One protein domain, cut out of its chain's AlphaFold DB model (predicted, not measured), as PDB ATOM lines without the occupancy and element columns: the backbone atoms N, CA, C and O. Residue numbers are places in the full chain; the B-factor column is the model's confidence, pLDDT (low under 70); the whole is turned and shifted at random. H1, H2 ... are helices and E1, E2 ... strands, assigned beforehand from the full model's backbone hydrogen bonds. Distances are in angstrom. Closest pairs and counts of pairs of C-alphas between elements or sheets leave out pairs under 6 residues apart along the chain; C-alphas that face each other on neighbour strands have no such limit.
ATOM      1  N   GLU A 911     -14.648 -33.804 -27.148       69.25
ATOM      2  CA  GLU A 911     -15.573 -34.853 -26.688       69.25
ATOM      3  C   GLU A 911     -14.983 -36.267 -26.892       69.25
ATOM      4  O   GLU A 911     -15.712 -37.253 -26.987       69.25
ATOM      5  N   LEU A 912     -13.660 -36.370 -27.059       78.75
ATOM      6  CA  LEU A 912     -12.966 -37.578 -27.494       78.75
ATOM      7  C   LEU A 912     -12.412 -38.338 -26.280       78.75
ATOM      8  O   LEU A 912     -11.458 -37.862 -25.665       78.75
ATOM      9  N   PRO A 913     -12.965 -39.509 -25.914       80.00
ATOM     10  CA  PRO A 913     -12.411 -40.292 -24.824       80.00
ATOM     11  C   PRO A 913     -11.032 -40.839 -25.197       80.00
ATOM     12  O   PRO A 913     -10.825 -41.384 -26.286       80.00
ATOM     13  N   THR A 914     -10.094 -40.722 -24.261       82.88
ATOM     14  CA  THR A 914      -8.712 -41.179 -24.420       82.88
ATOM     15  C   THR A 914      -8.380 -42.276 -23.419       82.88
ATOM     16  O   THR A 914      -8.747 -42.172 -22.249       82.88
ATOM     17  N   PHE A 915      -7.634 -43.294 -23.837       83.19
ATOM     18  CA  PHE A 915      -7.052 -44.287 -22.932       83.19
ATOM     19  C   PHE A 915      -5.605 -44.585 -23.320       83.19
ATOM     20  O   PHE A 915      -5.207 -44.418 -24.470       83.19
ATOM     21  N   THR A 916      -4.799 -45.022 -22.361       84.62
ATOM     22  CA  THR A 916      -3.387 -45.342 -22.587       84.62
ATOM     23  C   THR A 916      -3.224 -46.812 -22.979       84.62
ATOM     24  O   THR A 916      -3.997 -47.677 -22.564       84.62
ATOM     25  N   THR A 917      -2.246 -47.115 -23.828       81.38
ATOM     26  CA  THR A 917      -1.950 -48.482 -24.272       81.38
ATOM     27  C   THR A 917      -0.451 -48.678 -24.490       81.38
ATOM     28  O   THR A 917       0.289 -47.711 -24.674       81.38
ATOM     29  N   ASP A 918      -0.006 -49.932 -24.455       80.31
ATOM     30  CA  ASP A 918       1.374 -50.322 -24.742       80.31
ATOM     31  C   ASP A 918       1.486 -50.760 -26.211       80.31
ATOM     32  O   ASP A 918       0.663 -51.546 -26.688       80.31
ATOM     33  N   VAL A 919       2.514 -50.286 -26.922       77.81
ATOM     34  CA  VAL A 919       2.814 -50.662 -28.322       77.81
ATOM     35  C   VAL A 919       2.913 -52.179 -28.514       77.81
ATOM     36  O   VAL A 919       2.619 -52.685 -29.594       77.81
ATOM     37  N   ARG A 920       3.342 -52.911 -27.481       75.00
ATOM     38  CA  ARG A 920       3.587 -54.360 -27.516       75.00
ATOM     39  C   ARG A 920       2.307 -55.200 -27.430       75.00
ATOM     40  O   ARG A 920       2.376 -56.411 -27.609       75.00
ATOM     41  N   MET A 921       1.153 -54.593 -27.148       75.25
ATOM     42  CA  MET A 921      -0.132 -55.299 -27.118       75.25
ATOM     43  C   MET A 921      -0.651 -55.607 -28.535       75.25
ATOM     44  O   MET A 921      -0.300 -54.936 -29.503       75.25
ATOM     45  N   SER A 922      -1.559 -56.583 -28.667       73.44
ATOM     46  CA  SER A 922      -2.219 -56.878 -29.954       73.44
ATOM     47  C   SER A 922      -3.137 -55.745 -30.423       73.44
ATOM     48  O   SER A 922      -3.354 -55.567 -31.619       73.44
ATOM     49  N   LYS A 923      -3.652 -54.938 -29.488       73.88
ATOM     50  CA  LYS A 923      -4.655 -53.900 -29.750       73.88
ATOM     51  C   LYS A 923      -4.166 -52.790 -30.700       73.88
ATOM     52  O   LYS A 923      -4.899 -52.486 -31.638       73.88
ATOM     53  N   PRO A 924      -2.953 -52.214 -30.552       73.25
ATOM     54  CA  PRO A 924      -2.364 -51.369 -31.590       73.25
ATOM     55  C   PRO A 924      -2.360 -52.024 -32.976       73.25
ATOM     56  O   PRO A 924      -2.830 -51.427 -33.942       73.25
ATOM     57  N   TYR A 925      -1.912 -53.277 -33.076       73.44
ATOM     58  CA  TYR A 925      -1.877 -54.012 -34.342       73.44
ATOM     59  C   TYR A 925      -3.276 -54.193 -34.960       73.44
ATOM     60  O   TYR A 925      -3.462 -53.966 -36.156       73.44
ATOM     61  N   GLU A 926      -4.284 -54.530 -34.157       73.00
ATOM     62  CA  GLU A 926      -5.684 -54.659 -34.588       73.00
ATOM     63  C   GLU A 926      -6.260 -53.327 -35.103       73.00
ATOM     64  O   GLU A 926      -6.924 -53.295 -36.141       73.00
ATOM     65  N   LEU A 927      -5.956 -52.211 -34.435       74.00
ATOM     66  CA  LEU A 927      -6.403 -50.871 -34.835       74.00
ATOM     67  C   LEU A 927      -5.736 -50.381 -36.131       74.00
ATOM     68  O   LEU A 927      -6.380 -49.728 -36.952       74.00
ATOM     69  N   PHE A 928      -4.464 -50.721 -36.353       72.31
ATOM     70  CA  PHE A 928      -3.746 -50.362 -37.579       72.31
ATOM     71  C   PHE A 928      -4.103 -51.259 -38.775       72.31
ATOM     72  O   PHE A 928      -4.182 -50.770 -39.904       72.31
ATOM     73  N   THR A 929      -4.354 -52.553 -38.563       67.94
ATOM     74  CA  THR A 929      -4.718 -53.492 -39.644       67.94
ATOM     75  C   THR A 929      -6.149 -53.311 -40.144       67.94
ATOM     76  O   THR A 929      -6.395 -53.446 -41.345       67.94
ATOM     77  N   SER A 930      -7.072 -52.960 -39.242       66.62
ATOM     78  CA  SER A 930      -8.475 -52.660 -39.558       66.62
ATOM     79  C   SER A 930      -8.697 -51.260 -40.148       66.62
ATOM     80  O   SER A 930      -9.806 -50.955 -40.584       66.62
ATOM     81  N   SER A 931      -7.651 -50.428 -40.211       64.69
ATOM     82  CA  SER A 931      -7.690 -49.118 -40.866       64.69
ATOM     83  C   SER A 931      -7.705 -49.232 -42.398       64.69
ATOM     84  O   SER A 931      -7.164 -50.174 -42.988       64.69
ATOM     85  N   SER A 932      -8.268 -48.223 -43.064       54.47
ATOM     86  CA  SER A 932      -8.367 -48.131 -44.532       54.47
ATOM     87  C   SER A 932      -7.011 -48.092 -45.261       54.47
ATOM     88  O   SER A 932      -6.958 -48.324 -46.470       54.47
ATOM     89  N   GLY A 933      -5.910 -47.835 -44.542       54.78
ATOM     90  CA  GLY A 933      -4.547 -47.762 -45.079       54.78
ATOM     91  C   GLY A 933      -3.750 -49.075 -45.072       54.78
ATOM     92  O   GLY A 933      -2.699 -49.113 -45.704       54.78
ATOM     93  N   HIS A 934      -4.227 -50.129 -44.392       56.84
ATOM     94  CA  HIS A 934      -3.565 -51.437 -44.222       56.84
ATOM     95  C   HIS A 934      -2.046 -51.367 -43.953       56.84
ATOM     96  O   HIS A 934      -1.231 -51.536 -44.864       56.84
ATOM     97  N   ALA A 935      -1.643 -51.209 -42.688       54.78
ATOM     98  CA  ALA A 935      -0.243 -51.397 -42.302       54.78
ATOM     99  C   ALA A 935       0.165 -52.873 -42.498       54.78
ATOM    100  O   ALA A 935      -0.406 -53.761 -41.867       54.78
ATOM    101  N   LYS A 936       1.118 -53.148 -43.402       50.97
ATOM    102  CA  LYS A 936       1.616 -54.512 -43.698       50.97
ATOM    103  C   LYS A 936       2.912 -54.871 -42.958       50.97
ATOM    104  O   LYS A 936       3.229 -56.052 -42.884       50.97
ATOM    105  N   ASP A 937       3.618 -53.881 -42.407       57.06
ATOM    106  CA  ASP A 937       4.904 -54.046 -41.714       57.06
ATOM    107  C   ASP A 937       4.806 -53.674 -40.221       57.06
ATOM    108  O   ASP A 937       4.227 -52.645 -39.863       57.06
ATOM    109  N   GLU A 938       5.448 -54.458 -39.343       56.47
ATOM    110  CA  GLU A 938       5.498 -54.229 -37.881       56.47
ATOM    111  C   GLU A 938       6.109 -52.871 -37.484       56.47
ATOM    112  O   GLU A 938       5.855 -52.366 -36.392       56.47
ATOM    113  N   SER A 939       6.908 -52.253 -38.358       56.38
ATOM    114  CA  SER A 939       7.504 -50.932 -38.124       56.38
ATOM    115  C   SER A 939       6.489 -49.788 -38.224       56.38
ATOM    116  O   SER A 939       6.666 -48.768 -37.562       56.38
ATOM    117  N   GLN A 940       5.412 -49.956 -38.999       58.69
ATOM    118  CA  GLN A 940       4.365 -48.942 -39.183       58.69
ATOM    119  C   GLN A 940       3.378 -48.901 -38.009       58.69
ATOM    120  O   GLN A 940       2.822 -47.848 -37.712       58.69
ATOM    121  N   VAL A 941       3.212 -50.024 -37.306       60.59
ATOM    122  CA  VAL A 941       2.334 -50.178 -36.128       60.59
ATOM    123  C   VAL A 941       2.909 -49.476 -34.887       60.59
ATOM    124  O   VAL A 941       2.196 -49.220 -33.920       60.59
ATOM    125  N   LYS A 942       4.202 -49.124 -34.912       61.38
ATOM    126  CA  LYS A 942       4.895 -48.442 -33.808       61.38
ATOM    127  C   LYS A 942       4.719 -46.916 -33.812       61.38
ATOM    128  O   LYS A 942       5.072 -46.292 -32.811       61.38
ATOM    129  N   GLY A 943       4.216 -46.324 -34.897       68.06
ATOM    130  CA  GLY A 943       4.030 -44.873 -35.040       68.06
ATOM    131  C   GLY A 943       2.623 -44.379 -34.682       68.06
ATOM    132  O   GLY A 943       1.788 -45.140 -34.196       68.06
ATOM    133  N   SER A 944       2.360 -43.100 -34.943       73.12
ATOM    134  CA  SER A 944       1.049 -42.457 -34.805       73.12
ATOM    135  C   SER A 944       0.193 -42.661 -36.062       73.12
ATOM    136  O   SER A 944       0.673 -42.550 -37.195       73.12
ATOM    137  N   GLY A 945      -1.099 -42.929 -35.882       74.19
ATOM    138  CA  GLY A 945      -2.056 -43.183 -36.963       74.19
ATOM    139  C   GLY A 945      -3.199 -44.100 -36.528       74.19
ATOM    140  O   GLY A 945      -3.463 -44.244 -35.341       74.19
ATOM    141  N   GLY A 946      -3.902 -44.716 -37.480       75.19
ATOM    142  CA  GLY A 946      -5.025 -45.618 -37.195       75.19
ATOM    143  C   GLY A 946      -6.275 -45.245 -37.985       75.19
ATOM    144  O   GLY A 946      -6.172 -44.907 -39.163       75.19
ATOM    145  N   GLY A 947      -7.442 -45.332 -37.344       71.81
ATOM    146  CA  GLY A 947      -8.758 -45.211 -37.985       71.81
ATOM    147  C   GLY A 947      -9.484 -46.554 -38.123       71.81
ATOM    148  O   GLY A 947     -10.264 -46.746 -39.049       71.81
ATOM    149  N   GLY A 948      -9.176 -47.517 -37.252       78.25
ATOM    150  CA  GLY A 948      -9.910 -48.779 -37.170       78.25
ATOM    151  C   GLY A 948     -11.230 -48.604 -36.403       78.25
ATOM    152  O   GLY A 948     -11.265 -47.824 -35.442       78.25
ATOM    153  N   PRO A 949     -12.307 -49.321 -36.777       79.06
ATOM    154  CA  PRO A 949     -13.554 -49.308 -36.024       79.06
ATOM    155  C   PRO A 949     -13.336 -49.913 -34.633       79.06
ATOM    156  O   PRO A 949     -12.764 -50.994 -34.486       79.06
ATOM    157  N   CYS A 950     -13.811 -49.222 -33.604       80.88
ATOM    158  CA  CYS A 950     -13.745 -49.651 -32.219       80.88
ATOM    159  C   CYS A 950     -15.121 -49.548 -31.555       80.88
ATOM    160  O   CYS A 950     -15.911 -48.642 -31.826       80.88
ATOM    161  N   GLU A 951     -15.401 -50.498 -30.670       82.94
ATOM    162  CA  GLU A 951     -16.549 -50.473 -29.773       82.94
ATOM    163  C   GLU A 951     -16.015 -50.602 -28.348       82.94
ATOM    164  O   GLU A 951     -15.375 -51.594 -27.999       82.94
ATOM    165  N   ALA A 952     -16.225 -49.569 -27.540       81.31
ATOM    166  CA  ALA A 952     -15.811 -49.524 -26.147       81.31
ATOM    167  C   ALA A 952     -17.043 -49.620 -25.248       81.31
ATOM    168  O   ALA A 952     -18.040 -48.933 -25.471       81.31
ATOM    169  N   VAL A 953     -16.971 -50.485 -24.237       82.56
ATOM    170  CA  VAL A 953     -18.040 -50.686 -23.257       82.56
ATOM    171  C   VAL A 953     -17.499 -50.354 -21.871       82.56
ATOM    172  O   VAL A 953     -16.502 -50.939 -21.450       82.56
ATOM    173  N   TRP A 954     -18.159 -49.439 -21.162       79.06
ATOM    174  CA  TRP A 954     -17.802 -49.041 -19.800       79.06
ATOM    175  C   TRP A 954     -18.842 -49.511 -18.786       79.06
ATOM    176  O   TRP A 954     -20.048 -49.473 -19.036       79.06
ATOM    177  N   TRP A 955     -18.336 -49.889 -17.613       69.38
ATOM    178  CA  TRP A 955     -19.109 -50.144 -16.402       69.38
ATOM    179  C   TRP A 955     -18.680 -49.123 -15.345       69.38
ATOM    180  O   TRP A 955     -17.510 -49.088 -14.964       69.38
ATOM    181  N   ILE A 956     -19.599 -48.264 -14.897       68.62
ATOM    182  CA  ILE A 956     -19.308 -47.183 -13.943       68.62
ATOM    183  C   ILE A 956     -19.691 -47.654 -12.534       68.62
ATOM    184  O   ILE A 956     -20.811 -48.100 -12.311       68.62
ATOM    185  N   LYS A 957     -18.764 -47.548 -11.569       52.06
ATOM    186  CA  LYS A 957     -18.860 -48.139 -10.211       52.06
ATOM    187  C   LYS A 957     -19.972 -47.545  -9.309       52.06
ATOM    188  O   LYS A 957     -20.102 -47.971  -8.169       52.06
ATOM    189  N   GLY A 958     -20.772 -46.594  -9.796       57.34
ATOM    190  CA  GLY A 958     -21.922 -46.013  -9.081       57.34
ATOM    191  C   GLY A 958     -23.292 -46.368  -9.675       57.34
ATOM    192  O   GLY A 958     -24.270 -46.429  -8.939       57.34
ATOM    193  N   ASP A 959     -23.348 -46.682 -10.973       55.12
ATOM    194  CA  ASP A 959     -24.583 -46.981 -11.707       55.12
ATOM    195  C   ASP A 959     -24.673 -48.488 -11.962       55.12
ATOM    196  O   ASP A 959     -24.532 -48.974 -13.089       55.12
ATOM    197  N   THR A 960     -24.846 -49.275 -10.898       57.28
ATOM    198  CA  THR A 960     -25.058 -50.721 -11.045       57.28
ATOM    199  C   THR A 960     -26.245 -50.968 -11.975       57.28
ATOM    200  O   THR A 960     -27.367 -50.607 -11.640       57.28
ATOM    201  N   MET A 961     -25.969 -51.620 -13.112       66.00
ATOM    202  CA  MET A 961     -26.892 -51.994 -14.198       66.00
ATOM    203  C   MET A 961     -27.061 -51.006 -15.370       66.00
ATOM    204  O   MET A 961     -27.858 -51.303 -16.254       66.00
ATOM    205  N   VAL A 962     -26.296 -49.912 -15.482       71.88
ATOM    206  CA  VAL A 962     -26.273 -49.103 -16.724       71.88
ATOM    207  C   VAL A 962     -25.020 -49.412 -17.545       71.88
ATOM    208  O   VAL A 962     -23.893 -49.207 -17.094       71.88
ATOM    209  N   GLN A 963     -25.211 -49.907 -18.769       79.75
ATOM    210  CA  GLN A 963     -24.130 -50.200 -19.709       79.75
ATOM    211  C   GLN A 963     -23.971 -49.057 -20.718       79.75
ATOM    212  O   GLN A 963     -24.878 -48.798 -21.510       79.75
ATOM    213  N   TRP A 964     -22.788 -48.440 -20.749       83.69
ATOM    214  CA  TRP A 964     -22.418 -47.451 -21.763       83.69
ATOM    215  C   TRP A 964     -21.583 -48.103 -22.856       83.69
ATOM    216  O   TRP A 964     -20.570 -48.740 -22.570       83.69
ATOM    217  N   ARG A 965     -21.989 -47.934 -24.110       84.25
ATOM    218  CA  ARG A 965     -21.330 -48.481 -25.295       84.25
ATOM    219  C   ARG A 965     -21.084 -47.357 -26.290       84.25
ATOM    220  O   ARG A 965     -22.032 -46.747 -26.761       84.25
ATOM    221  N   MET A 966     -19.830 -47.091 -26.632       86.38
ATOM    222  CA  MET A 966     -19.474 -46.112 -27.662       86.38
ATOM    223  C   MET A 966     -18.857 -46.829 -28.852       86.38
ATOM    224  O   MET A 966     -17.910 -47.597 -28.691       86.38
ATOM    225  N   LYS A 967     -19.383 -46.564 -30.043       83.62
ATOM    226  CA  LYS A 967     -18.839 -47.034 -31.315       83.62
ATOM    227  C   LYS A 967     -18.238 -45.866 -32.069       83.62
ATOM    228  O   LYS A 967     -18.816 -44.781 -32.088       83.62
ATOM    229  N   GLY A 968     -17.100 -46.086 -32.705       85.50
ATOM    230  CA  GLY A 968     -16.460 -45.065 -33.520       85.50
ATOM    231  C   GLY A 968     -15.100 -45.492 -34.036       85.50
ATOM    232  O   GLY A 968     -14.772 -46.675 -34.036       85.50
ATOM    233  N   GLU A 969     -14.289 -44.530 -34.448       85.25
ATOM    234  CA  GLU A 969     -12.943 -44.777 -34.973       85.25
ATOM    235  C   GLU A 969     -11.896 -44.516 -33.888       85.25
ATOM    236  O   GLU A 969     -11.987 -43.524 -33.169       85.25
ATOM    237  N   ALA A 970     -10.891 -45.381 -33.751       83.19
ATOM    238  CA  ALA A 970      -9.793 -45.164 -32.809       83.19
ATOM    239  C   ALA A 970      -8.494 -44.778 -33.528       83.19
ATOM    240  O   ALA A 970      -8.067 -45.425 -34.491       83.19
ATOM    241  N   PHE A 971      -7.840 -43.745 -33.003       84.00
ATOM    242  CA  PHE A 971      -6.568 -43.211 -33.477       84.00
ATOM    243  C   PHE A 971      -5.515 -43.336 -32.381       84.00
ATOM    244  O   PHE A 971      -5.794 -43.092 -31.212       84.00
ATOM    245  N   ILE A 972      -4.299 -43.714 -32.751       81.94
ATOM    246  CA  ILE A 972      -3.170 -43.905 -31.845       81.94
ATOM    247  C   ILE A 972      -2.201 -42.740 -32.024       81.94
ATOM    248  O   ILE A 972      -1.797 -42.417 -33.143       81.94
ATOM    249  N   VAL A 973      -1.815 -42.132 -30.908       81.06
ATOM    250  CA  VAL A 973      -0.848 -41.042 -30.810       81.06
ATOM    251  C   VAL A 973       0.375 -41.531 -30.033       81.06
ATOM    252  O   VAL A 973       0.266 -42.064 -28.924       81.06
ATOM    253  N   GLY A 974       1.544 -41.366 -30.641       77.38
ATOM    254  CA  GLY A 974       2.853 -41.693 -30.092       77.38
ATOM    255  C   GLY A 974       3.827 -40.520 -30.169       77.38
ATOM    256  O   GLY A 974       3.465 -39.401 -30.524       77.38
ATOM    257  N   GLU A 975       5.081 -40.787 -29.813       71.81
ATOM    258  CA  GLU A 975       6.151 -39.782 -29.727       71.81
ATOM    259  C   GLU A 975       6.519 -39.156 -31.090       71.81
ATOM    260  O   GLU A 975       7.058 -38.056 -31.150       71.81
ATOM    261  N   ASP A 976       6.165 -39.817 -32.193       69.31
ATOM    262  CA  ASP A 976       6.438 -39.405 -33.575       69.31
ATOM    263  C   ASP A 976       5.472 -38.339 -34.127       69.31
ATOM    264  O   ASP A 976       5.590 -37.939 -35.287       69.31
ATOM    265  N   ILE A 977       4.508 -37.870 -33.326       66.62
ATOM    266  CA  ILE A 977       3.481 -36.925 -33.781       66.62
ATOM    267  C   ILE A 977       4.033 -35.520 -34.094       66.62
ATOM    268  O   ILE A 977       3.460 -34.813 -34.927       66.62
ATOM    269  N   GLU A 978       5.158 -35.116 -33.495       63.50
ATOM    270  CA  GLU A 978       5.833 -33.826 -33.725       63.50
ATOM    271  C   GLU A 978       7.362 -34.010 -33.734       63.50
ATOM    272  O   GLU A 978       7.996 -34.067 -32.683       63.50
ATOM    273  N   GLY A 979       7.965 -34.126 -34.925       51.00
ATOM    274  CA  GLY A 979       9.424 -34.186 -35.099       51.00
ATOM    275  C   GLY A 979      10.023 -32.845 -35.544       51.00
ATOM    276  O   GLY A 979       9.443 -32.166 -36.390       51.00
ATOM    277  N   GLU A 980      11.197 -32.484 -35.016       39.06
ATOM    278  CA  GLU A 980      11.999 -31.329 -35.456       39.06
ATOM    279  C   GLU A 980      13.012 -31.737 -36.553       39.06
ATOM    280  O   GLU A 980      13.801 -32.664 -36.363       39.06
ATOM    281  N   SER A 987       4.570 -39.078 -41.590       63.84
ATOM    282  CA  SER A 987       3.949 -40.354 -41.930       63.84
ATOM    283  C   SER A 987       2.488 -40.087 -42.296       63.84
ATOM    284  O   SER A 987       1.820 -39.264 -41.661       63.84
ATOM    285  N   SER A 988       1.965 -40.771 -43.317       64.38
ATOM    286  CA  SER A 988       0.554 -40.635 -43.698       64.38
ATOM    287  C   SER A 988      -0.385 -40.898 -42.512       64.38
ATOM    288  O   SER A 988      -1.452 -40.292 -42.439       64.38
ATOM    289  N   GLY A 989       0.039 -41.733 -41.554       65.94
ATOM    290  CA  GLY A 989      -0.666 -41.976 -40.293       65.94
ATOM    291  C   GLY A 989      -0.762 -40.739 -39.393       65.94
ATOM    292  O   GLY A 989      -1.859 -40.400 -38.957       65.94
ATOM    293  N   VAL A 990       0.341 -40.007 -39.201       71.50
ATOM    294  CA  VAL A 990       0.392 -38.772 -38.393       71.50
ATOM    295  C   VAL A 990      -0.531 -37.704 -38.979       71.50
ATOM    296  O   VAL A 990      -1.314 -37.092 -38.253       71.50
ATOM    297  N   ARG A 991      -0.496 -37.505 -40.305       70.44
ATOM    298  CA  ARG A 991      -1.358 -36.521 -40.977       70.44
ATOM    299  C   ARG A 991      -2.839 -36.874 -40.854       70.44
ATOM    300  O   ARG A 991      -3.659 -35.988 -40.629       70.44
ATOM    301  N   THR A 992      -3.169 -38.158 -40.978       71.88
ATOM    302  CA  THR A 992      -4.550 -38.644 -40.848       71.88
ATOM    303  C   THR A 992      -5.055 -38.457 -39.418       71.88
ATOM    304  O   THR A 992      -6.120 -37.883 -39.234       71.88
ATOM    305  N   ALA A 993      -4.264 -38.832 -38.406       73.38
ATOM    306  CA  ALA A 993      -4.622 -38.629 -37.002       73.38
ATOM    307  C   ALA A 993      -4.813 -37.140 -36.667       73.38
ATOM    308  O   ALA A 993      -5.835 -36.771 -36.095       73.38
ATOM    309  N   LYS A 994      -3.894 -36.261 -37.092       75.94
ATOM    310  CA  LYS A 994      -4.024 -34.809 -36.874       75.94
ATOM    311  C   LYS A 994      -5.255 -34.218 -37.565       75.94
ATOM    312  O   LYS A 994      -5.936 -33.394 -36.967       75.94
ATOM    313  N   SER A 995      -5.549 -34.636 -38.798       75.88
ATOM    314  CA  SER A 995      -6.709 -34.148 -39.554       75.88
ATOM    315  C   SER A 995      -8.036 -34.620 -38.952       75.88
ATOM    316  O   SER A 995      -8.932 -33.811 -38.728       75.88
ATOM    317  N   GLU A 996      -8.167 -35.916 -38.666       75.12
ATOM    318  CA  GLU A 996      -9.418 -36.511 -38.184       75.12
ATOM    319  C   GLU A 996      -9.724 -36.115 -36.737       75.12
ATOM    320  O   GLU A 996     -10.851 -35.718 -36.432       75.12
ATOM    321  N   ILE A 997      -8.719 -36.137 -35.856       76.00
ATOM    322  CA  ILE A 997      -8.878 -35.689 -34.469       76.00
ATOM    323  C   ILE A 997      -9.087 -34.172 -34.451       76.00
ATOM    324  O   ILE A 997     -10.022 -33.689 -33.814       76.00
ATOM    325  N   GLY A 998      -8.292 -33.428 -35.226       71.38
ATOM    326  CA  GLY A 998      -8.412 -31.977 -35.344       71.38
ATOM    327  C   GLY A 998      -9.770 -31.511 -35.868       71.38
ATOM    328  O   GLY A 998     -10.253 -30.476 -35.426       71.38
ATOM    329  N   SER A 999     -10.444 -32.289 -36.724       73.00
ATOM    330  CA  SER A 999     -11.797 -31.956 -37.199       73.00
ATOM    331  C   SER A 999     -12.857 -31.939 -36.091       73.00
ATOM    332  O   SER A 999     -13.884 -31.277 -36.227       73.00
ATOM    333  N   ARG A1000     -12.608 -32.665 -34.990       67.50
ATOM    334  CA  ARG A1000     -13.504 -32.749 -33.831       67.50
ATOM    335  C   ARG A1000     -13.066 -31.928 -32.631       67.50
ATOM    336  O   ARG A1000     -13.838 -31.798 -31.682       67.50
ATOM    337  N   MET A1001     -11.856 -31.389 -32.658       66.56
ATOM    338  CA  MET A1001     -11.402 -30.461 -31.636       66.56
ATOM    339  C   MET A1001     -12.054 -29.104 -31.887       66.56
ATOM    340  O   MET A1001     -11.878 -28.500 -32.947       66.56
ATOM    341  N   ARG A1002     -12.827 -28.609 -30.916       60.31
ATOM    342  CA  ARG A1002     -13.396 -27.263 -31.005       60.31
ATOM    343  C   ARG A1002     -12.323 -26.264 -30.582       60.31
ATOM    344  O   ARG A1002     -11.878 -26.266 -29.437       60.31
ATOM    345  N   VAL A1003     -11.889 -25.437 -31.531       53.19
ATOM    346  CA  VAL A1003     -10.933 -24.349 -31.283       53.19
ATOM    347  C   VAL A1003     -11.681 -23.194 -30.623       53.19
ATOM    348  O   VAL A1003     -12.576 -22.612 -31.234       53.19
ATOM    349  N   VAL A1004     -11.312 -22.862 -29.384       54.84
ATOM    350  CA  VAL A1004     -11.975 -21.808 -28.593       54.84
ATOM    351  C   VAL A1004     -11.261 -20.443 -28.718       54.84
ATOM    352  O   VAL A1004     -11.904 -19.405 -28.566       54.84
ATOM    353  N   LYS A1005      -9.963 -20.412 -29.068       44.78
ATOM    354  CA  LYS A1005      -9.185 -19.213 -29.475       44.78
ATOM    355  C   LYS A1005      -8.247 -19.580 -30.640       44.78
ATOM    356  O   LYS A1005      -7.556 -20.591 -30.560       44.78
ATOM    357  N   GLU A1006      -8.177 -18.759 -31.692       49.34
ATOM    358  CA  GLU A1006      -7.202 -18.952 -32.785       49.34
ATOM    359  C   GLU A1006      -5.764 -18.580 -32.379       49.34
ATOM    360  O   GLU A1006      -4.830 -19.228 -32.844       49.34
ATOM    361  N   ASP A1007      -5.595 -17.637 -31.443       46.97
ATOM    362  CA  ASP A1007      -4.283 -17.144 -30.982       46.97
ATOM    363  C   ASP A1007      -3.527 -18.142 -30.077       46.97
ATOM    364  O   ASP A1007      -2.319 -18.043 -29.897       46.97
ATOM    365  N   GLY A1008      -4.224 -19.143 -29.520       43.97
ATOM    366  CA  GLY A1008      -3.637 -20.209 -28.692       43.97
ATOM    367  C   GLY A1008      -3.196 -21.449 -29.477       43.97
ATOM    368  O   GLY A1008      -2.715 -22.412 -28.877       43.97
ATOM    369  N   LYS A1009      -3.355 -21.450 -30.811       50.31
ATOM    370  CA  LYS A1009      -2.932 -22.571 -31.669       50.31
ATOM    371  C   LYS A1009      -1.438 -22.876 -31.539       50.31
ATOM    372  O   LYS A1009      -1.067 -24.034 -31.668       50.31
ATOM    373  N   GLU A1010      -0.609 -21.870 -31.260       48.31
ATOM    374  CA  GLU A1010       0.852 -22.015 -31.200       48.31
ATOM    375  C   GLU A1010       1.370 -22.603 -29.874       48.31
ATOM    376  O   GLU A1010       2.438 -23.207 -29.850       48.31
ATOM    377  N   GLN A1011       0.623 -22.476 -28.768       50.38
ATOM    378  CA  GLN A1011       1.047 -22.991 -27.453       50.38
ATOM    379  C   GLN A1011       0.625 -24.443 -27.194       50.38
ATOM    380  O   GLN A1011       1.142 -25.100 -26.281       50.38
ATOM    381  N   TRP A1012      -0.331 -24.946 -27.973       59.69
ATOM    382  CA  TRP A1012      -0.801 -26.318 -27.877       59.69
ATOM    383  C   TRP A1012       0.020 -27.222 -28.789       59.69
ATOM    384  O   TRP A1012       0.098 -27.008 -29.995       59.69
ATOM    385  N   SER A1013       0.635 -28.239 -28.192       70.25
ATOM    386  CA  SER A1013       1.452 -29.224 -28.896       70.25
ATOM    387  C   SER A1013       1.021 -30.624 -28.494       70.25
ATOM    388  O   SER A1013       0.782 -30.913 -27.315       70.25
ATOM    389  N   TRP A1014       0.957 -31.520 -29.477       70.69
ATOM    390  CA  TRP A1014       0.610 -32.922 -29.249       70.69
ATOM    391  C   TRP A1014       1.603 -33.593 -28.294       70.69
ATOM    392  O   TRP A1014       1.222 -34.446 -27.492       70.69
ATOM    393  N   LYS A1015       2.873 -33.170 -28.324       72.81
ATOM    394  CA  LYS A1015       3.914 -33.654 -27.411       72.81
ATOM    395  C   LYS A1015       3.669 -33.248 -25.953       72.81
ATOM    396  O   LYS A1015       3.944 -34.043 -25.045       72.81
ATOM    397  N   LYS A1016       3.146 -32.041 -25.703       72.19
ATOM    398  CA  LYS A1016       2.826 -31.559 -24.349       72.19
ATOM    399  C   LYS A1016       1.634 -32.311 -23.763       72.19
ATOM    400  O   LYS A1016       1.726 -32.748 -22.620       72.19
ATOM    401  N   GLU A1017       0.598 -32.576 -24.555       73.31
ATOM    402  CA  GLU A1017      -0.543 -33.410 -24.138       73.31
ATOM    403  C   GLU A1017      -0.141 -34.870 -23.888       73.31
ATOM    404  O   GLU A1017      -0.496 -35.452 -22.865       73.31
ATOM    405  N   LEU A1018       0.683 -35.462 -24.761       73.38
ATOM    406  CA  LEU A1018       1.212 -36.816 -24.556       73.38
ATOM    407  C   LEU A1018       2.033 -36.912 -23.259       73.38
ATOM    408  O   LEU A1018       1.977 -37.911 -22.542       73.38
ATOM    409  N   THR A1019       2.788 -35.858 -22.944       76.31
ATOM    410  CA  THR A1019       3.535 -35.732 -21.685       76.31
ATOM    411  C   THR A1019       2.615 -35.524 -20.490       76.31
ATOM    412  O   THR A1019       2.853 -36.134 -19.451       76.31
ATOM    413  N   GLY A1020       1.535 -34.756 -20.641       73.12
ATOM    414  CA  GLY A1020       0.494 -34.603 -19.627       73.12
ATOM    415  C   GLY A1020      -0.183 -35.932 -19.292       73.12
ATOM    416  O   GLY A1020      -0.238 -36.319 -18.129       73.12
ATOM    417  N   HIS A1021      -0.601 -36.701 -20.301       73.62
ATOM    418  CA  HIS A1021      -1.172 -38.036 -20.098       73.62
ATOM    419  C   HIS A1021      -0.190 -39.013 -19.444       73.62
ATOM    420  O   HIS A1021      -0.605 -39.830 -18.623       73.62
ATOM    421  N   PHE A1022       1.103 -38.935 -19.780       74.12
ATOM    422  CA  PHE A1022       2.127 -39.738 -19.116       74.12
ATOM    423  C   PHE A1022       2.339 -39.315 -17.656       74.12
ATOM    424  O   PHE A1022       2.438 -40.170 -16.778       74.12
ATOM    425  N   GLY A1023       2.358 -38.008 -17.387       73.12
ATOM    426  CA  GLY A1023       2.529 -37.437 -16.053       73.12
ATOM    427  C   GLY A1023       1.358 -37.687 -15.108       73.12
ATOM    428  O   GLY A1023       1.587 -37.947 -13.931       73.12
ATOM    429  N   ASN A1024       0.131 -37.707 -15.630       76.12
ATOM    430  CA  ASN A1024      -1.085 -37.974 -14.856       76.12
ATOM    431  C   ASN A1024      -1.216 -39.443 -14.408       76.12
ATOM    432  O   ASN A1024      -2.130 -39.785 -13.660       76.12
ATOM    433  N   MET A1025      -0.339 -40.344 -14.869       72.38
ATOM    434  CA  MET A1025      -0.307 -41.724 -14.390       72.38
ATOM    435  C   MET A1025       0.520 -41.848 -13.108       72.38
ATOM    436  O   MET A1025       1.623 -41.302 -12.989       72.38
ATOM    437  N   SER A1026       0.036 -42.665 -12.170       74.75
ATOM    438  CA  SER A1026       0.784 -42.973 -10.949       74.75
ATOM    439  C   SER A1026       2.163 -43.577 -11.276       74.75
ATOM    440  O   SER A1026       2.313 -44.248 -12.303       74.75
ATOM    441  N   PRO A1027       3.185 -43.394 -10.420       73.56
ATOM    442  CA  PRO A1027       4.525 -43.939 -10.665       73.56
ATOM    443  C   PRO A1027       4.549 -45.457 -10.912       73.56
ATOM    444  O   PRO A1027       5.361 -45.946 -11.695       73.56
ATOM    445  N   GLY A1028       3.633 -46.205 -10.282       74.31
ATOM    446  CA  GLY A1028       3.459 -47.641 -10.527       74.31
ATOM    447  C   GLY A1028       2.840 -47.949 -11.895       74.31
ATOM    448  O   GLY A1028       3.296 -48.855 -12.588       74.31
ATOM    449  N   MET A1029       1.855 -47.159 -12.334       73.12
ATOM    450  CA  MET A1029       1.267 -47.287 -13.674       73.12
ATOM    451  C   MET A1029       2.252 -46.884 -14.774       73.12
ATOM    452  O   MET A1029       2.322 -47.559 -15.796       73.12
ATOM    453  N   ARG A1030       3.078 -45.853 -14.560       79.19
ATOM    454  CA  ARG A1030       4.200 -45.524 -15.461       79.19
ATOM    455  C   ARG A1030       5.225 -46.659 -15.530       79.19
ATOM    456  O   ARG A1030       5.704 -46.999 -16.608       79.19
ATOM    457  N   GLY A1031       5.479 -47.295 -14.390       74.31
ATOM    458  CA  GLY A1031       6.279 -48.509 -14.264       74.31
ATOM    459  C   GLY A1031       5.810 -49.691 -15.107       74.31
ATOM    460  O   GLY A1031       6.625 -50.466 -15.602       74.31
ATOM    461  N   SER A1032       4.501 -49.807 -15.347       78.12
ATOM    462  CA  SER A1032       3.938 -50.904 -16.147       78.12
ATOM    463  C   SER A1032       4.460 -50.937 -17.591       78.12
ATOM    464  O   SER A1032       4.585 -52.012 -18.171       78.12
ATOM    465  N   PHE A1033       4.881 -49.796 -18.148       77.94
ATOM    466  CA  PHE A1033       5.488 -49.730 -19.483       77.94
ATOM    467  C   PHE A1033       6.935 -50.251 -19.519       77.94
ATOM    468  O   PHE A1033       7.467 -50.498 -20.603       77.94
ATOM    469  N   LYS A1034       7.560 -50.472 -18.354       74.44
ATOM    470  CA  LYS A1034       8.840 -51.183 -18.183       74.44
ATOM    471  C   LYS A1034       8.641 -52.637 -17.744       74.44
ATOM    472  O   LYS A1034       9.614 -53.356 -17.553       74.44
ATOM    473  N   ALA A1035       7.401 -53.113 -17.635       75.25
ATOM    474  CA  ALA A1035       7.140 -54.522 -17.375       75.25
ATOM    475  C   ALA A1035       7.515 -55.398 -18.594       75.25
ATOM    476  O   ALA A1035       7.618 -54.894 -19.728       75.25
ATOM    477  N   PRO A1036       7.680 -56.719 -18.386       74.44
ATOM    478  CA  PRO A1036       7.774 -57.690 -19.472       74.44
ATOM    479  C   PRO A1036       6.613 -57.547 -20.475       74.44
ATOM    480  O   PRO A1036       5.536 -57.080 -20.096       74.44
ATOM    481  N   PRO A1037       6.806 -57.931 -21.751       71.44
ATOM    482  CA  PRO A1037       5.796 -57.750 -22.788       71.44
ATOM    483  C   PRO A1037       4.423 -58.333 -22.392       71.44
ATOM    484  O   PRO A1037       4.325 -59.522 -22.067       71.44
ATOM    485  N   PRO A1038       3.349 -57.524 -22.417       68.00
ATOM    486  CA  PRO A1038       2.021 -57.967 -22.006       68.00
ATOM    487  C   PRO A1038       1.495 -59.073 -22.933       68.00
ATOM    488  O   PRO A1038       1.478 -58.919 -24.151       68.00
ATOM    489  N   GLY A1039       1.043 -60.188 -22.349       67.00
ATOM    490  CA  GLY A1039       0.529 -61.355 -23.083       67.00
ATOM    491  C   GLY A1039       1.569 -62.438 -23.395       67.00
ATOM    492  O   GLY A1039       1.204 -63.485 -23.930       67.00
ATOM    493  N   GLN A1040       2.840 -62.233 -23.035       72.12
ATOM    494  CA  GLN A1040       3.863 -63.272 -23.138       72.12
ATOM    495  C   GLN A1040       3.702 -64.313 -22.004       72.12
ATOM    496  O   GLN A1040       3.453 -63.928 -20.859       72.12
ATOM    497  N   PRO A1041       3.825 -65.627 -22.282       69.81
ATOM    498  CA  PRO A1041       3.798 -66.654 -21.241       69.81
ATOM    499  C   PRO A1041       4.931 -66.455 -20.229       69.81
ATOM    500  O   PRO A1041       6.063 -66.184 -20.628       69.81
ATOM    501  N   VAL A1042       4.639 -66.663 -18.941       70.19
ATOM    502  CA  VAL A1042       5.583 -66.479 -17.815       70.19
ATOM    503  C   VAL A1042       6.858 -67.329 -17.967       70.19
ATOM    504  O   VAL A1042       7.907 -66.973 -17.442       70.19
ATOM    505  N   ASP A1043       6.785 -68.416 -18.736       69.75
ATOM    506  CA  ASP A1043       7.885 -69.361 -18.960       69.75
ATOM    507  C   ASP A1043       8.918 -68.902 -20.011       69.75
ATOM    508  O   ASP A1043       9.913 -69.596 -20.237       69.75
ATOM    509  N   GLN A1044       8.696 -67.776 -20.702       71.94
ATOM    510  CA  GLN A1044       9.616 -67.277 -21.729       71.94
ATOM    511  C   GLN A1044      10.566 -66.196 -21.184       71.94
ATOM    512  O   GLN A1044      10.123 -65.297 -20.471       71.94
ATOM    513  N   PRO A1045      11.862 -66.227 -21.556       59.72
ATOM    514  CA  PRO A1045      12.823 -65.220 -21.117       59.72
ATOM    515  C   PRO A1045      12.538 -63.852 -21.757       59.72
ATOM    516  O   PRO A1045      12.305 -63.761 -22.966       59.72
ATOM    517  N   PHE A1046      12.605 -62.790 -20.951       65.62
ATOM    518  CA  PHE A1046      12.567 -61.387 -21.381       65.62
ATOM    519  C   PHE A1046      13.896 -60.684 -21.041       65.62
ATOM    520  O   PHE A1046      14.779 -61.266 -20.414       65.62
ATOM    521  N   ASP A1047      14.083 -59.448 -21.513       67.31
ATOM    522  CA  ASP A1047      15.308 -58.674 -21.265       67.31
ATOM    523  C   ASP A1047      15.373 -58.170 -19.807       67.31
ATOM    524  O   ASP A1047      14.906 -57.073 -19.498       67.31
ATOM    525  N   ASP A1048      15.972 -58.972 -18.921       59.25
ATOM    526  CA  ASP A1048      16.106 -58.724 -17.472       59.25
ATOM    527  C   ASP A1048      16.828 -57.410 -17.101       59.25
ATOM    528  O   ASP A1048      16.783 -56.969 -15.949       59.25
ATOM    529  N   LYS A1049      17.539 -56.776 -18.047       58.59
ATOM    530  CA  LYS A1049      18.322 -55.557 -17.776       58.59
ATOM    531  C   LYS A1049      17.520 -54.265 -17.872       58.59
ATOM    532  O   LYS A1049      17.869 -53.311 -17.186       58.59
ATOM    533  N   ASN A1050      16.495 -54.224 -18.720       59.69
ATOM    534  CA  ASN A1050      15.730 -53.005 -19.006       59.69
ATOM    535  C   ASN A1050      14.240 -53.138 -18.673       59.69
ATOM    536  O   ASN A1050      13.543 -52.125 -18.621       59.69
ATOM    537  N   LEU A1051      13.749 -54.370 -18.491       67.50
ATOM    538  CA  LEU A1051      12.351 -54.658 -18.209       67.50
ATOM    539  C   LEU A1051      12.248 -55.391 -16.871       67.50
ATOM    540  O   LEU A1051      12.737 -56.509 -16.748       67.50
ATOM    541  N   GLN A1052      11.629 -54.773 -15.866       65.81
ATOM    542  CA  GLN A1052      11.436 -55.361 -14.538       65.81
ATOM    543  C   GLN A1052       9.991 -55.172 -14.078       65.81
ATOM    544  O   GLN A1052       9.369 -54.128 -14.277       65.81
ATOM    545  N   LEU A1053       9.429 -56.213 -13.463       65.00
ATOM    546  CA  LEU A1053       8.061 -56.187 -12.956       65.00
ATOM    547  C   LEU A1053       8.000 -55.344 -11.668       65.00
ATOM    548  O   LEU A1053       8.669 -55.667 -10.691       65.00
ATOM    549  N   GLY A1054       7.170 -54.296 -11.647       60.69
ATOM    550  CA  GLY A1054       6.898 -53.500 -10.440       60.69
ATOM    551  C   GLY A1054       7.851 -52.327 -10.165       60.69
ATOM    552  O   GLY A1054       7.747 -51.708  -9.107       60.69
ATOM    553  N   GLU A1055       8.751 -51.985 -11.093       71.06
ATOM    554  CA  GLU A1055       9.610 -50.797 -10.981       71.06
ATOM    555  C   GLU A1055       8.765 -49.511 -11.045       71.06
ATOM    556  O   GLU A1055       7.970 -49.340 -11.963       71.06
ATOM    557  N   LYS A1056       8.907 -48.592 -10.079       70.12
ATOM    558  CA  LYS A1056       8.191 -47.303 -10.087       70.12
ATOM    559  C   LYS A1056       8.981 -46.274 -10.897       70.12
ATOM    560  O   LYS A1056      10.147 -46.032 -10.603       70.12
ATOM    561  N   VAL A1057       8.335 -45.609 -11.852       65.38
ATOM    562  CA  VAL A1057       8.951 -44.534 -12.649       65.38
ATOM    563  C   VAL A1057       8.456 -43.183 -12.135       65.38
ATOM    564  O   VAL A1057       7.286 -42.840 -12.302       65.38
ATOM    565  N   SER A1058       9.337 -42.418 -11.485       59.56
ATOM    566  CA  SER A1058       9.025 -41.089 -10.933       59.56
ATOM    567  C   SER A1058       9.271 -39.947 -11.926       59.56
ATOM    568  O   SER A1058       8.576 -38.931 -11.870       59.56
ATOM    569  N   THR A1059      10.189 -40.122 -12.879       65.19
ATOM    570  CA  THR A1059      10.557 -39.118 -13.887       65.19
ATOM    571  C   THR A1059       9.611 -39.120 -15.097       65.19
ATOM    572  O   THR A1059       8.984 -40.126 -15.428       65.19
ATOM    573  N   LEU A1060       9.466 -37.962 -15.751       61.78
ATOM    574  CA  LEU A1060       8.592 -37.766 -16.924       61.78
ATOM    575  C   LEU A1060       9.259 -38.175 -18.254       61.78
ATOM    576  O   LEU A1060       8.561 -38.395 -19.247       61.78
ATOM    577  N   ASP A1061      10.586 -38.320 -18.254       61.97
ATOM    578  CA  ASP A1061      11.418 -38.503 -19.452       61.97
ATOM    579  C   ASP A1061      12.166 -39.850 -19.473       61.97
ATOM    580  O   ASP A1061      13.231 -39.962 -20.075       61.97
ATOM    581  N   ASP A1062      11.644 -40.890 -18.808       71.50
ATOM    582  CA  ASP A1062      12.248 -42.229 -18.892       71.50
ATOM    583  C   ASP A1062      12.151 -42.764 -20.341       71.50
ATOM    584  O   ASP A1062      11.040 -42.980 -20.844       71.50
ATOM    585  N   PRO A1063      13.289 -43.009 -21.021       69.69
ATOM    586  CA  PRO A1063      13.312 -43.343 -22.442       69.69
ATOM    587  C   PRO A1063      12.695 -44.714 -22.752       69.69
ATOM    588  O   PRO A1063      12.180 -44.919 -23.851       69.69
ATOM    589  N   VAL A1064      12.708 -45.658 -21.803       72.19
ATOM    590  CA  VAL A1064      12.171 -47.014 -22.009       72.19
ATOM    591  C   VAL A1064      10.652 -47.009 -21.859       72.19
ATOM    592  O   VAL A1064       9.940 -47.568 -22.695       72.19
ATOM    593  N   ALA A1065      10.142 -46.332 -20.827       73.62
ATOM    594  CA  ALA A1065       8.703 -46.213 -20.607       73.62
ATOM    595  C   ALA A1065       8.027 -45.391 -21.717       73.62
ATOM    596  O   ALA A1065       6.965 -45.770 -22.212       73.62
ATOM    597  N   ARG A1066       8.668 -44.302 -22.165       75.88
ATOM    598  CA  ARG A1066       8.168 -43.452 -23.258       75.88
ATOM    599  C   ARG A1066       8.123 -44.173 -24.602       75.88
ATOM    600  O   ARG A1066       7.128 -44.047 -25.314       75.88
ATOM    601  N   ALA A1067       9.124 -45.002 -24.904       76.06
ATOM    602  CA  ALA A1067       9.144 -45.780 -26.141       76.06
ATOM    603  C   ALA A1067       7.918 -46.706 -26.273       76.06
ATOM    604  O   ALA A1067       7.361 -46.833 -27.368       76.06
ATOM    605  N   ASN A1068       7.465 -47.294 -25.158       79.06
ATOM    606  CA  ASN A1068       6.338 -48.235 -25.111       79.06
ATOM    607  C   ASN A1068       4.968 -47.560 -24.908       79.06
ATOM    608  O   ASN A1068       3.941 -48.178 -25.184       79.06
ATOM    609  N   PHE A1069       4.929 -46.308 -24.451       82.75
ATOM    610  CA  PHE A1069       3.700 -45.586 -24.126       82.75
ATOM    611  C   PHE A1069       2.978 -45.033 -25.364       82.75
ATOM    612  O   PHE A1069       3.572 -44.316 -26.172       82.75
ATOM    613  N   ARG A1070       1.675 -45.299 -25.502       82.69
ATOM    614  CA  ARG A1070       0.804 -44.691 -26.524       82.69
ATOM    615  C   ARG A1070      -0.514 -44.221 -25.924       82.69
ATOM    616  O   ARG A1070      -1.029 -44.819 -24.980       82.69
ATOM    617  N   VAL A1071      -1.090 -43.182 -26.519       84.31
ATOM    618  CA  VAL A1071      -2.439 -42.700 -26.195       84.31
ATOM    619  C   VAL A1071      -3.363 -43.037 -27.353       84.31
ATOM    620  O   VAL A1071      -3.074 -42.715 -28.500       84.31
ATOM    621  N   VAL A1072      -4.475 -43.700 -27.059       83.44
ATOM    622  CA  VAL A1072      -5.530 -43.988 -28.028       83.44
ATOM    623  C   VAL A1072      -6.668 -43.009 -27.809       83.44
ATOM    624  O   VAL A1072      -7.202 -42.912 -26.706       83.44
ATOM    625  N   VAL A1073      -7.046 -42.309 -28.868       84.94
ATOM    626  CA  VAL A1073      -8.147 -41.352 -28.916       84.94
ATOM    627  C   VAL A1073      -9.292 -41.995 -29.689       84.94
ATOM    628  O   VAL A1073      -9.124 -42.375 -30.848       84.94
ATOM    629  N   ILE A1074     -10.455 -42.138 -29.056       84.25
ATOM    630  CA  ILE A1074     -11.662 -42.643 -29.713       84.25
ATOM    631  C   ILE A1074     -12.466 -41.453 -30.241       84.25
ATOM    632  O   ILE A1074     -12.767 -40.512 -29.511       84.25
ATOM    633  N   LYS A1075     -12.866 -41.529 -31.506       84.69
ATOM    634  CA  LYS A1075     -13.807 -40.642 -32.187       84.69
ATOM    635  C   LYS A1075     -15.186 -41.315 -32.218       84.69
ATOM    636  O   LYS A1075     -15.472 -42.034 -33.171       84.69
ATOM    637  N   PRO A1076     -16.044 -41.131 -31.190       83.12
ATOM    638  CA  PRO A1076     -17.327 -41.831 -31.097       83.12
ATOM    639  C   PRO A1076     -18.322 -41.333 -32.148       83.12
ATOM    640  O   PRO A1076     -18.652 -40.158 -32.148       83.12
ATOM    641  N   GLU A1077     -18.837 -42.182 -33.021       83.50
ATOM    642  CA  GLU A1077     -19.915 -41.847 -33.966       83.50
ATOM    643  C   GLU A1077     -21.300 -42.114 -33.364       83.50
ATOM    644  O   GLU A1077     -22.268 -41.406 -33.649       83.50
ATOM    645  N   GLU A1078     -21.380 -43.117 -32.490       83.38
ATOM    646  CA  GLU A1078     -22.598 -43.555 -31.819       83.38
ATOM    647  C   GLU A1078     -22.291 -43.842 -30.342       83.38
ATOM    648  O   GLU A1078     -21.345 -44.565 -30.026       83.38
ATOM    649  N   VAL A1079     -23.087 -43.288 -29.428       85.31
ATOM    650  CA  VAL A1079     -23.028 -43.569 -27.988       85.31
ATOM    651  C   VAL A1079     -24.365 -44.147 -27.560       85.31
ATOM    652  O   VAL A1079     -25.419 -43.594 -27.857       85.31
ATOM    653  N   GLU A1080     -24.339 -45.270 -26.862       85.19
ATOM    654  CA  GLU A1080     -25.523 -45.977 -26.403       85.19
ATOM    655  C   GLU A1080     -25.456 -46.168 -24.887       85.19
ATOM    656  O   GLU A1080     -24.467 -46.681 -24.368       85.19
ATOM    657  N   ALA A1081     -26.517 -45.787 -24.183       83.69
ATOM    658  CA  ALA A1081     -26.708 -46.080 -22.767       83.69
ATOM    659  C   ALA A1081     -27.864 -47.068 -22.631       83.69
ATOM    660  O   ALA A1081     -28.997 -46.761 -23.004       83.69
ATOM    661  N   THR A1082     -27.577 -48.271 -22.143       80.88
ATOM    662  CA  THR A1082     -28.586 -49.307 -21.901       80.88
ATOM    663  C   THR A1082     -28.798 -49.431 -20.405       80.88
ATOM    664  O   THR A1082     -27.912 -49.901 -19.694       80.88
ATOM    665  N   ASP A1083     -29.962 -48.997 -19.932       76.75
ATOM    666  CA  ASP A1083     -30.351 -49.134 -18.533       76.75
ATOM    667  C   ASP A1083     -31.020 -50.501 -18.318       76.75
ATOM    668  O   ASP A1083     -32.076 -50.793 -18.890       76.75
ATOM    669  N   LEU A1084     -30.370 -51.354 -17.525       70.19
ATOM    670  CA  LEU A1084     -30.818 -52.699 -17.159       70.19
ATOM    671  C   LEU A1084     -31.306 -52.771 -15.699       70.19
ATOM    672  O   LEU A1084     -31.482 -53.872 -15.177       70.19
ATOM    673  N   SER A1085     -31.518 -51.632 -15.028       70.94
ATOM    674  CA  SER A1085     -31.947 -51.579 -13.621       70.94
ATOM    675  C   SER A1085     -33.331 -52.202 -13.374       70.94
ATOM    676  O   SER A1085     -33.527 -52.868 -12.357       70.94
ATOM    677  N   ASP A1086     -34.272 -52.057 -14.317       68.44
ATOM    678  CA  ASP A1086     -35.599 -52.692 -14.297       68.44
ATOM    679  C   ASP A1086     -35.823 -53.527 -15.580       68.44
ATOM    680  O   ASP A1086     -36.062 -52.961 -16.654       68.44
ATOM    681  N   PRO A1087     -35.812 -54.875 -15.505       66.00
ATOM    682  CA  PRO A1087     -36.022 -55.753 -16.660       66.00
ATOM    683  C   PRO A1087     -37.350 -55.530 -17.402       66.00
ATOM    684  O   PRO A1087     -37.456 -55.879 -18.578       66.00
ATOM    685  N   ALA A1088     -38.369 -54.955 -16.748       68.44
ATOM    686  CA  ALA A1088     -39.665 -54.662 -17.362       68.44
ATOM    687  C   ALA A1088     -39.712 -53.290 -18.063       68.44
ATOM    688  O   ALA A1088     -40.573 -53.059 -18.918       68.44
ATOM    689  N   LYS A1089     -38.799 -52.374 -17.716       67.88
ATOM    690  CA  LYS A1089     -38.733 -51.002 -18.244       67.88
ATOM    691  C   LYS A1089     -37.414 -50.666 -18.927       67.88
ATOM    692  O   LYS A1089     -37.208 -49.495 -19.223       67.88
ATOM    693  N   GLY A1090     -36.575 -51.654 -19.230       69.25
ATOM    694  CA  GLY A1090     -35.314 -51.423 -19.926       69.25
ATOM    695  C   GLY A1090     -35.503 -50.497 -21.131       69.25
ATOM    696  O   GLY A1090     -36.434 -50.665 -21.933       69.25
ATOM    697  N   ARG A1091     -34.644 -49.483 -21.226       78.12
ATOM    698  CA  ARG A1091     -34.576 -48.537 -22.343       78.12
ATOM    699  C   ARG A1091     -33.130 -48.378 -22.768       78.12
ATOM    700  O   ARG A1091     -32.216 -48.399 -21.946       78.12
ATOM    701  N   ARG A1092     -32.947 -48.202 -24.071       81.00
ATOM    702  CA  ARG A1092     -31.663 -47.922 -24.698       81.00
ATOM    703  C   ARG A1092     -31.701 -46.531 -25.291       81.00
ATOM    704  O   ARG A1092     -32.425 -46.276 -26.251       81.00
ATOM    705  N   GLN A1093     -30.919 -45.629 -24.726       84.50
ATOM    706  CA  GLN A1093     -30.736 -44.290 -25.264       84.50
ATOM    707  C   GLN A1093     -29.616 -44.340 -26.295       84.50
ATOM    708  O   GLN A1093     -28.496 -44.728 -25.965       84.50
ATOM    709  N   ARG A1094     -29.917 -43.982 -27.542       84.56
ATOM    710  CA  ARG A1094     -28.951 -43.918 -28.637       84.56
ATOM    711  C   ARG A1094     -28.694 -42.463 -29.004       84.56
ATOM    712  O   ARG A1094     -29.616 -41.732 -29.361       84.56
ATOM    713  N   TYR A1095     -27.430 -42.079 -28.966       85.75
ATOM    714  CA  TYR A1095     -26.918 -40.788 -29.389       85.75
ATOM    715  C   TYR A1095     -26.086 -40.995 -30.656       85.75
ATOM    716  O   TYR A1095     -25.100 -41.726 -30.635       85.75
ATOM    717  N   THR A1096     -26.471 -40.375 -31.768       83.75
ATOM    718  CA  THR A1096     -25.757 -40.476 -33.050       83.75
ATOM    719  C   THR A1096     -25.232 -39.104 -33.447       83.75
ATOM    720  O   THR A1096     -25.967 -38.117 -33.407       83.75
ATOM    721  N   TYR A1097     -23.957 -39.029 -33.817       79.06
ATOM    722  CA  TYR A1097     -23.330 -37.779 -34.219       79.06
ATOM    723  C   TYR A1097     -23.653 -37.443 -35.678       79.06
ATOM    724  O   TYR A1097     -23.332 -38.209 -36.586       79.06
ATOM    725  N   ASP A1098     -24.263 -36.284 -35.921       75.31
ATOM    726  CA  ASP A1098     -24.513 -35.789 -37.274       75.31
ATOM    727  C   ASP A1098     -23.345 -34.910 -37.740       75.31
ATOM    728  O   ASP A1098     -23.205 -33.749 -37.343       75.31
ATOM    729  N   GLY A1099     -22.505 -35.470 -38.614       61.31
ATOM    730  CA  GLY A1099     -21.315 -34.802 -39.150       61.31
ATOM    731  C   GLY A1099     -21.595 -33.554 -39.995       61.31
ATOM    732  O   GLY A1099     -20.672 -32.790 -40.254       61.31
ATOM    733  N   SER A1100     -22.846 -33.312 -40.408       59.41
ATOM    734  CA  SER A1100     -23.221 -32.121 -41.184       59.41
ATOM    735  C   SER A1100     -23.609 -30.919 -40.315       59.41
ATOM    736  O   SER A1100     -23.383 -29.775 -40.708       59.41
ATOM    737  N   SER A1101     -24.168 -31.172 -39.126       59.72
ATOM    738  CA  SER A1101     -24.635 -30.143 -38.186       59.72
ATOM    739  C   SER A1101     -23.733 -29.976 -36.959       59.72
ATOM    740  O   SER A1101     -23.899 -29.010 -36.211       59.72
ATOM    741  N   GLY A1102     -22.786 -30.897 -36.744       65.12
ATOM    742  CA  GLY A1102     -21.860 -30.887 -35.611       65.12
ATOM    743  C   GLY A1102     -22.536 -31.145 -34.259       65.12
ATOM    744  O   GLY A1102     -21.957 -30.828 -33.220       65.12
ATOM    745  N   LYS A1103     -23.768 -31.674 -34.259       72.38
ATOM    746  CA  LYS A1103     -24.595 -31.916 -33.068       72.38
ATOM    747  C   LYS A1103     -24.938 -33.397 -32.917       72.38
ATOM    748  O   LYS A1103     -25.026 -34.140 -33.893       72.38
ATOM    749  N   TRP A1104     -25.184 -33.808 -31.676       79.62
ATOM    750  CA  TRP A1104     -25.676 -35.142 -31.343       79.62
ATOM    751  C   TRP A1104     -27.198 -35.211 -31.491       79.62
ATOM    752  O   TRP A1104     -27.923 -34.366 -30.965       79.62
ATOM    753  N   GLN A1105     -27.686 -36.229 -32.194       81.00
ATOM    754  CA  GLN A1105     -29.103 -36.569 -32.270       81.00
ATOM    755  C   GLN A1105     -29.410 -37.669 -31.253       81.00
ATOM    756  O   GLN A1105     -28.685 -38.657 -31.178       81.00
ATOM    757  N   HIS A1106     -30.479 -37.499 -30.475       84.56
ATOM    758  CA  HIS A1106     -30.896 -38.443 -29.437       84.56
ATOM    759  C   HIS A1106     -32.172 -39.180 -29.850       84.56
ATOM    760  O   HIS A1106     -33.161 -38.553 -30.238       84.56
ATOM    761  N   VAL A1107     -32.157 -40.507 -29.727       86.38
ATOM    762  CA  VAL A1107     -33.304 -41.382 -29.973       86.38
ATOM    763  C   VAL A1107     -33.408 -42.411 -28.852       86.38
ATOM    764  O   VAL A1107     -32.456 -43.129 -28.552       86.38
ATOM    765  N   GLU A1108     -34.594 -42.523 -28.261       83.88
ATOM    766  CA  GLU A1108     -34.903 -43.585 -27.310       83.88
ATOM    767  C   GLU A1108     -35.347 -44.845 -28.067       83.88
ATOM    768  O   GLU A1108     -36.234 -44.811 -28.923       83.88
ATOM    769  N   THR A1109     -34.711 -45.968 -27.756       77.62
ATOM    770  CA  THR A1109     -34.941 -47.275 -28.373       77.62
ATOM    771  C   THR A1109     -35.183 -48.336 -27.302       77.62
ATOM    772  O   THR A1109     -34.908 -48.139 -26.116       77.62
ATOM    773  N   TRP A1110     -35.747 -49.471 -27.706       75.69
ATOM    774  CA  TRP A1110     -35.845 -50.634 -26.827       75.69
ATOM    775  C   TRP A1110     -34.453 -51.290 -26.665       75.69
ATOM    776  O   TRP A1110     -33.661 -51.183 -27.606       75.69
TER     777      TRP A1110
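Overview. This is residues 911 to 980 and 987 to 1110 of the 1111 residues of the protein "26S proteasome regulatory subunit rpn-1" of Hortaea thailandica (UniProt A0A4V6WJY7). A long, strongly twisted sheet of six strands, with E4 as the strand that reaches along most of it, has helices packed round one end: H1 covers one face, H2 and H3 the other, and the short helices H4 and H5 sit at the end where E1 and E4 meet. The strands E5 and E6, at the other end of the sheet, have no named helix over them; in the link between H2 and H3, away from that end, the loop of residues 1003 to 1012 sticks out free. The printed part has 194 residues, with five named helices and six named strands, which follow along the chain as E1, H1, E2, E3, H2, H3, H4, H5, E4, E5 and E6. The class is mixed, helices and strands; the sheet is branched, with three neighbours beside E4, and its neighbour pairs, E1 and E4, E2 and E3, E3 and E4, E4 and E5, E5 and E6, are antiparallel. The whole is only just compact, close to loose, with a radius of gyration of the C-alphas of 19.1 A and spans of 57 by 45 by 34 A.

Along the chain. E1, residues 914 to 918, begins with C-alpha 914 at (-8.712, -41.179, -24.420). H1 is residues 922 to 929. E2, residues 945 to 955, is 27.6 A from first to last C-alpha and bends by 74 degrees at residue 948. E3, residues 962 to 973, is 30.2 A long and bends by 72 degrees at residue 969. H2, residues 988 to 1000, is the longest helix, 18.9 A. H3 is residues 1014 to 1023, H4 residues 1027 to 1034 and H5 residues 1063 to 1068. E4, residues 1069 to 1083, is 34.7 A long; it starts with C-alpha 1069 at (3.700, -45.586, -24.126) and bends by 82 degrees at residue 1077. E5, residues 1091 to 1098, is 22.1 A long, and E6, residues 1103 to 1109, 19.1 A, ending with C-alpha 1109 at (-34.941, -47.275, -28.373).

Arrangement. E4 has three neighbours: E1, beside residues 1069 to 1073, and E5, beside residues 1077 to 1083, lie on one side of it, and E3 on the other side. E1 and E4 have N 917 and O 1070 within hydrogen-bond range at 2.8 A. E3 and E4 have N 965 and O 1080 at 2.8 A. The hairpin E2 and E3 has N 952 and O 966 at 2.8 A. E4, E5 and E6 make a meander, each strand the antiparallel neighbour of the one before, with N 1079 and O 1095 at 2.8 A and N 1094 and O 1107 at 2.9 A. H1 is on the sheet at a height of 7.5 A and runs across the strands; its closest C-alphas to E2 are those of Leu 927 and Gly 948, 4.7 A apart. H2 and H3 are on the opposite face from H1. H2, at a height of 8.3 A, runs along the strands, and the C-alphas of Gly 989 and Gly 945 in E2 come within 3.8 A. H3, at a height of 9.2 A, runs slantwise to the strands; its closest C-alphas to E4 are those of Leu 1018 and Val 1071, 7.1 A apart. H4 and H5 only graze the sheet. They touch, about perpendicular at 76 degrees, with the C-alphas of Phe 1033 and Ala 1065 closest at 4.9 A. H1 and H2 are apart. In H1 and H3 every O i to N i+4 pair is within hydrogen-bond range; in H2 8 of 9 are, in H4 2 of 4 and in H5 1 of 2.

Size, cuts and confidence. The two C-alphas farthest apart are those of Glu 980 and Ala 1088, 59.5 A. Residues 981 to 986 are not printed, and C-alphas 980 and 987 are 13.7 A apart across the cut. The long links are H1 to E2, H2 to H3 and H4 to H5, the last with 28 residues. The mean pLDDT of the printed part is 71.2, and 73 residues are under 70, among them residues 929 to 943, 1000 to 1012 and 1045 to 1054.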